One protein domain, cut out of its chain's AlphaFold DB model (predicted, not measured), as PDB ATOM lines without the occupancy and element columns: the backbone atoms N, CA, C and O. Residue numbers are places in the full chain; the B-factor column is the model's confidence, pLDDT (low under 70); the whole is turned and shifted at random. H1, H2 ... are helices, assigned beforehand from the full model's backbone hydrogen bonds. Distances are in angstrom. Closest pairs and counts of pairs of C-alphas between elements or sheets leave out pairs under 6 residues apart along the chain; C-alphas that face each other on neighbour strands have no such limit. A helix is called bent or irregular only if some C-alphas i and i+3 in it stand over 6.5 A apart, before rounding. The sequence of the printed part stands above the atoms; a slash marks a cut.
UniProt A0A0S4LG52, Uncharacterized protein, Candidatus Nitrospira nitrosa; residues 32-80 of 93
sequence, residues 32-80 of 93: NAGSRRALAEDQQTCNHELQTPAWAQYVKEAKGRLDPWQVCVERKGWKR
ATOM      1  N   ASN A  32     157.310 186.816 105.870       67.12
ATOM      2  CA  ASN A  32     157.596 188.150 106.409       67.12
ATOM      3  C   ASN A  32     158.126 188.139 107.852       67.12
ATOM      4  O   ASN A  32     158.166 189.183 108.494       67.12
ATOM      5  N   ALA A  33     158.557 186.992 108.382       60.47
ATOM      6  CA  ALA A  33     159.101 186.935 109.744       60.47
ATOM      7  C   ALA A  33     160.555 187.445 109.862       60.47
ATOM      8  O   ALA A  33     161.196 187.298 110.901       60.47
ATOM      9  N   GLY A  34     161.090 188.063 108.805       67.56
ATOM     10  CA  GLY A  34     162.462 188.554 108.769       67.56
ATOM     11  C   GLY A  34     163.465 187.403 108.688       67.56
ATOM     12  O   GLY A  34     163.450 186.624 107.740       67.56
ATOM     13  N   SER A  35     164.370 187.305 109.665       67.81
ATOM     14  CA  SER A  35     165.359 186.219 109.724       67.81
ATOM     15  C   SER A  35     164.819 185.011 110.495       67.81
ATOM     16  O   SER A  35     164.040 185.165 111.432       67.81
ATOM     17  N   ARG A  36     165.304 183.798 110.183       67.62
ATOM     18  CA  ARG A  36     164.942 182.576 110.935       67.62
ATOM     19  C   ARG A  36     165.185 182.698 112.443       67.62
ATOM     20  O   ARG A  36     164.476 182.081 113.229       67.62
ATOM     21  N   ARG A  37     166.182 183.491 112.844       71.31
ATOM     22  CA  ARG A  37     166.507 183.739 114.252       71.31
ATOM     23  C   ARG A  37     165.456 184.621 114.927       71.31
ATOM     24  O   ARG A  37     164.960 184.233 115.975       71.31
ATOM     25  N   ALA A  38     165.066 185.719 114.280       71.25
ATOM     26  CA  ALA A  38     164.001 186.593 114.770       71.25
ATOM     27  C   ALA A  38     162.672 185.834 114.895       71.25
ATOM     28  O   ALA A  38     162.005 185.921 115.921       71.25
ATOM     29  N   LEU A  39     162.352 184.993 113.904       73.62
ATOM     30  CA  LEU A  39     161.194 184.108 113.975       73.62
ATOM     31  C   LEU A  39     161.267 183.177 115.194       73.62
ATOM     32  O   LEU A  39     160.288 183.063 115.917       73.62
ATOM     33  N   ALA A  40     162.404 182.525 115.452       76.19
ATOM     34  CA  ALA A  40     162.547 181.632 116.603       76.19
ATOM     35  C   ALA A  40     162.392 182.369 117.948       76.19
ATOM     36  O   ALA A  40     161.731 181.860 118.853       76.19
ATOM     37  N   GLU A  41     162.956 183.574 118.072       80.06
ATOM     38  CA  GLU A  41     162.829 184.422 119.267       80.06
ATOM     39  C   GLU A  41     161.375 184.863 119.497       80.06
ATOM     40  O   GLU A  41     160.851 184.783 120.612       80.06
ATOM     41  N   ASP A  42     160.675 185.257 118.434       79.25
ATOM     42  CA  ASP A  42     159.258 185.598 118.513       79.25
ATOM     43  C   ASP A  42     158.375 184.370 118.787       79.25
ATOM     44  O   ASP A  42     157.401 184.476 119.531       79.25
ATOM     45  N   GLN A  43     158.706 183.196 118.240       78.25
ATOM     46  CA  GLN A  43     157.986 181.955 118.534       78.25
ATOM     47  C   GLN A  43     158.122 181.571 120.010       78.25
ATOM     48  O   GLN A  43     157.139 181.189 120.643       78.25
ATOM     49  N   GLN A  44     159.322 181.705 120.578       81.50
ATOM     50  CA  GLN A  44     159.549 181.510 122.009       81.50
ATOM     51  C   GLN A  44     158.769 182.527 122.845       81.50
ATOM     52  O   GLN A  44     158.144 182.148 123.834       81.50
ATOM     53  N   THR A  45     158.746 183.791 122.416       83.75
ATOM     54  CA  THR A  45     157.982 184.855 123.080       83.75
ATOM     55  C   THR A  45     156.492 184.537 123.080       83.75
ATOM     56  O   THR A  45     155.866 184.551 124.136       83.75
ATOM     57  N   CYS A  46     155.932 184.148 121.934       82.75
ATOM     58  CA  CYS A  46     154.531 183.764 121.856       82.75
ATOM     59  C   CYS A  46     154.225 182.496 122.652       82.75
ATOM     60  O   CYS A  46     153.214 182.458 123.337       82.75
ATOM     61  N   ASN A  47     155.095 181.484 122.640       82.81
ATOM     62  CA  ASN A  47     154.923 180.304 123.491       82.81
ATOM     63  C   ASN A  47     154.961 180.636 124.985       82.81
ATOM     64  O   ASN A  47     154.267 179.996 125.772       82.81
ATOM     65  N   HIS A  48     155.736 181.644 125.381       85.19
ATOM     66  CA  HIS A  48     155.723 182.142 126.748       85.19
ATOM     67  C   HIS A  48     154.423 182.899 127.058       85.19
ATOM     68  O   HIS A  48     153.784 182.623 128.071       85.19
ATOM     69  N   GLU A  49     153.979 183.791 126.163       80.38
ATOM     70  CA  GLU A  49     152.705 184.510 126.295       80.38
ATOM     71  C   GLU A  49     151.519 183.533 126.364       80.38
ATOM     72  O   GLU A  49     150.638 183.712 127.203       80.38
ATOM     73  N   LEU A  50     151.541 182.450 125.579       80.19
ATOM     74  CA  LEU A  50     150.538 181.380 125.571       80.19
ATOM     75  C   LEU A  50     150.324 180.722 126.936       80.19
ATOM     76  O   LEU A  50     149.215 180.286 127.236       80.19
ATOM     77  N   GLN A  51     151.369 180.651 127.761       80.69
ATOM     78  CA  GLN A  51     151.287 180.077 129.104       80.69
ATOM     79  C   GLN A  51     150.708 181.057 130.132       80.69
ATOM     80  O   GLN A  51     150.443 180.671 131.271       80.69
ATOM     81  N   THR A  52     150.488 182.320 129.757       84.75
ATOM     82  CA  THR A  52     149.923 183.322 130.661       84.75
ATOM     83  C   THR A  52     148.390 183.292 130.648       84.75
ATOM     84  O   THR A  52     147.763 183.202 129.586       84.75
ATOM     85  N   PRO A  53     147.737 183.444 131.816       81.75
ATOM     86  CA  PRO A  53     146.277 183.497 131.886       81.75
ATOM     87  C   PRO A  53     145.701 184.727 131.165       81.75
ATOM     88  O   PRO A  53     144.594 184.665 130.635       81.75
ATOM     89  N   ALA A  54     146.469 185.821 131.089       83.56
ATOM     90  CA  ALA A  54     146.086 187.034 130.372       83.56
ATOM     91  C   ALA A  54     145.944 186.794 128.861       83.56
ATOM     92  O   ALA A  54     144.992 187.276 128.250       83.56
ATOM     93  N   TRP A  55     146.844 186.010 128.259       82.88
ATOM     94  CA  TRP A  55     146.749 185.667 126.842       82.88
ATOM     95  C   TRP A  55     145.559 184.756 126.555       82.88
ATOM     96  O   TRP A  55     144.811 184.997 125.611       82.88
ATOM     97  N   ALA A  56     145.330 183.745 127.396       79.38
ATOM     98  CA  ALA A  56     144.171 182.867 127.260       79.38
ATOM     99  C   ALA A  56     142.851 183.655 127.324       79.38
ATOM    100  O   ALA A  56     141.932 183.408 126.538       79.38
ATOM    101  N   GLN A  57     142.773 184.642 128.221       84.31
ATOM    102  CA  GLN A  57     141.632 185.543 128.309       84.31
ATOM    103  C   GLN A  57     141.511 186.434 127.062       84.31
ATOM    104  O   GLN A  57     140.441 186.477 126.459       84.31
ATOM    105  N   TYR A  58     142.607 187.050 126.608       81.56
ATOM    106  CA  TYR A  58     142.631 187.856 125.384       81.56
ATOM    107  C   TYR A  58     142.169 187.065 124.152       81.56
ATOM    108  O   TYR A  58     141.333 187.542 123.389       81.56
ATOM    109  N   VAL A  59     142.649 185.832 123.968       81.50
ATOM    110  CA  VAL A  59     142.229 184.957 122.862       81.50
ATOM    111  C   VAL A  59     140.733 184.658 122.952       81.50
ATOM    112  O   VAL A  59     140.025 184.756 121.948       81.50
ATOM    113  N   LYS A  60     140.235 184.343 124.153       81.06
ATOM    114  CA  LYS A  60     138.818 184.052 124.390       81.06
ATOM    115  C   LYS A  60     137.918 185.252 124.084       81.06
ATOM    116  O   LYS A  60     136.866 185.063 123.482       81.06
ATOM    117  N   GLU A  61     138.331 186.457 124.469       79.62
ATOM    118  CA  GLU A  61     137.550 187.686 124.281       79.62
ATOM    119  C   GLU A  61     137.654 188.246 122.855       79.62
ATOM    120  O   GLU A  61     136.646 188.645 122.276       79.62
ATOM    121  N   ALA A  62     138.851 188.254 122.263       73.50
ATOM    122  CA  ALA A  62     139.102 188.906 120.981       73.50
ATOM    123  C   ALA A  62     138.854 188.000 119.768       73.50
ATOM    124  O   ALA A  62     138.488 188.491 118.700       73.50
ATOM    125  N   LYS A  63     139.105 186.689 119.890       76.50
ATOM    126  CA  LYS A  63     139.139 185.777 118.735       76.50
ATOM    127  C   LYS A  63     138.334 184.495 118.905       76.50
ATOM    128  O   LYS A  63     138.040 183.886 117.882       76.50
ATOM    129  N   GLY A  64     137.944 184.123 120.132       63.94
ATOM    130  CA  GLY A  64     136.878 183.188 120.550       63.94
ATOM    131  C   GLY A  64     136.925 181.729 120.061       63.94
ATOM    132  O   GLY A  64     136.494 180.827 120.772       63.94
ATOM    133  N   ARG A  65     137.417 181.485 118.848       69.25
ATOM    134  CA  ARG A  65     137.480 180.210 118.125       69.25
ATOM    135  C   ARG A  65     138.829 179.970 117.446       69.25
ATOM    136  O   ARG A  65     139.011 178.907 116.865       69.25
ATOM    137  N   LEU A  66     139.737 180.948 117.461       73.12
ATOM    138  CA  LEU A  66     141.073 180.771 116.899       73.12
ATOM    139  C   LEU A  66     141.986 180.072 117.892       73.12
ATOM    140  O   LEU A  66     141.906 180.308 119.099       73.12
ATOM    141  N   ASP A  67     142.878 179.252 117.347       80.25
ATOM    142  CA  ASP A  67     143.946 178.671 118.135       80.25
ATOM    143  C   ASP A  67     144.821 179.802 118.718       80.25
ATOM    144  O   ASP A  67     145.157 180.755 118.003       80.25
ATOM    145  N   PRO A  68     145.191 179.742 120.007       78.12
ATOM    146  CA  PRO A  68     146.015 180.763 120.642       78.12
ATOM    147  C   PRO A  68     147.312 181.093 119.881       78.12
ATOM    148  O   PRO A  68     147.753 182.245 119.895       78.12
ATOM    149  N   TRP A  69     147.905 180.114 119.189       78.06
ATOM    150  CA  TRP A  69     149.063 180.319 118.322       78.06
ATOM    151  C   TRP A  69     148.710 181.124 117.073       78.06
ATOM    152  O   TRP A  69     149.438 182.041 116.696       78.06
ATOM    153  N   GLN A  70     147.564 180.840 116.450       77.88
ATOM    154  CA  GLN A  70     147.087 181.600 115.292       77.88
ATOM    155  C   GLN A  70     146.865 183.073 115.636       77.88
ATOM    156  O   GLN A  70     147.200 183.939 114.832       77.88
ATOM    157  N   VAL A  71     146.379 183.371 116.842       82.12
ATOM    158  CA  VAL A  71     146.226 184.757 117.307       82.12
ATOM    159  C   VAL A  71     147.578 185.467 117.416       82.12
ATOM    160  O   VAL A  71     147.682 186.640 117.057       82.12
ATOM    161  N   CYS A  72     148.630 184.768 117.857       81.12
ATOM    162  CA  CYS A  72     149.990 185.313 117.853       81.12
ATOM    163  C   CYS A  72     150.471 185.596 116.421       81.12
ATOM    164  O   CYS A  72     150.942 186.700 116.140       81.12
ATOM    165  N   VAL A  73     150.310 184.628 115.515       78.69
ATOM    166  CA  VAL A  73     150.700 184.752 114.101       78.69
ATOM    167  C   VAL A  73     150.009 185.953 113.448       78.69
ATOM    168  O   VAL A  73     150.670 186.764 112.799       78.69
ATOM    169  N   GLU A  74     148.700 186.120 113.672       79.25
ATOM    170  CA  GLU A  74     147.933 187.272 113.180       79.25
ATOM    171  C   GLU A  74     148.427 188.595 113.782       79.25
ATOM    172  O   GLU A  74     148.611 189.567 113.051       79.25
ATOM    173  N   ARG A  75     148.681 188.644 115.098       78.00
ATOM    174  CA  ARG A  75     149.174 189.852 115.785       78.00
ATOM    175  C   ARG A  75     150.549 190.280 115.273       78.00
ATOM    176  O   ARG A  75     150.817 191.474 115.176       78.00
ATOM    177  N   LYS A  76     151.413 189.317 114.952       76.62
ATOM    178  CA  LYS A  76     152.740 189.554 114.371       76.62
ATOM    179  C   LYS A  76     152.687 189.835 112.863       76.62
ATOM    180  O   LYS A  76     153.698 190.226 112.289       76.62
ATOM    181  N   GLY A  77     151.525 189.669 112.221       74.56
ATOM    182  CA  GLY A  77     151.345 189.891 110.785       74.56
ATOM    183  C   GLY A  77     152.076 188.867 109.916       74.56
ATOM    184  O   GLY A  77     152.373 189.137 108.750       74.56
ATOM    185  N   TRP A  78     152.403 187.699 110.468       80.38
ATOM    186  CA  TRP A  78     153.152 186.692 109.738       80.38
ATOM    187  C   TRP A  78     152.266 185.978 108.721       80.38
ATOM    188  O   TRP A  78     151.238 185.389 109.053       80.38
ATOM    189  N   LYS A  79     152.709 185.974 107.464       73.44
ATOM    190  CA  LYS A  79     152.092 185.176 106.405       73.44
ATOM    191  C   LYS A  79     152.744 183.801 106.374       73.44
ATOM    192  O   LYS A  79     153.941 183.715 106.106       73.44
ATOM    193  N   ARG A  80     151.975 182.748 106.675       68.31
ATOM    194  CA  ARG A  80     152.433 181.360 106.500       68.31
ATOM    195  C   ARG A  80     152.737 181.138 105.025       68.31
ATOM    196  O   ARG A  80     151.904 181.465 104.182       68.31
TER     197      ARG A  80
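What this domain is: This is residues 32 to 80 of the 93 residues of an uncharacterized protein of Candidatus Nitrospira nitrosa (UniProt A0A0S4LG52). Three helices make a bent chain: the long H1 and the shorter H2 form an L with its corner at residues 51 and 52, and H3 folds back into the open angle of the L and packs on both. H1 runs nearly along the length of the domain, and the two printed ends come back near each other, with the C-alphas of Asn 32 and Arg 80 8.5 A apart. The printed part has 49 residues with three named helices, H1, H2 and H3 in that order along the chain, and no named strand; the class is all helix. The whole is compact, with a radius of gyration of the C-alphas of 11.0 A, and its outline is elongated, with spans of 31 by 19 by 11 A.

Where its parts are: Begin at residue 32 and go on to C-alpha 36 at (164.942, 182.576, 110.935), where H1, residues 36 to 50, begins; it is the longest helix, 20.6 A from first to last C-alpha. After residues 51 and 52, find C-alpha 53 at (146.277, 183.497, 131.886), where H2, residues 53 to 62, begins; it is 14.1 A long. Five residues later H3, residues 68 to 76, begins at Pro 68; it is 12.7 A long and ends at C-alpha 76 at (152.740, 189.554, 114.371).

How they stand to each other: Look first at the end of H1: H1 and H2 are close but not clearly touching, and their closest C-alphas, those of Glu 49 and Trp 55, are 6.1 A apart. Their lines are about perpendicular, at 87 degrees. Next look at residues 46 to 50, the part of H1 with which alone it touches H3; the closest C-alphas are those of Cys 46 and Cys 72, 6.2 A apart. H1 and H3 stand at a steep tilt of 50 degrees and run opposite ways. H2 touches H3 too, and here the closest C-alphas are those of Val 59 and Pro 68, 6.1 A apart. These two are about perpendicular, at 75 degrees. In the backbones of H1, H2 and H3 every O i to N i+4 pair is within hydrogen-bond range.

The domain as a whole: The two C-alphas farthest apart are those of Ser 35 and Glu 61, at 31.4 A. The printed part has no cut from residue 32 to residue 80. The links H1 to H2, with two residues, and H2 to H3, with five, are tight. The mean pLDDT of the printed part is 77.2; look for values under 70 at residues 32 to 36, residues 64 to 65 and residue 80.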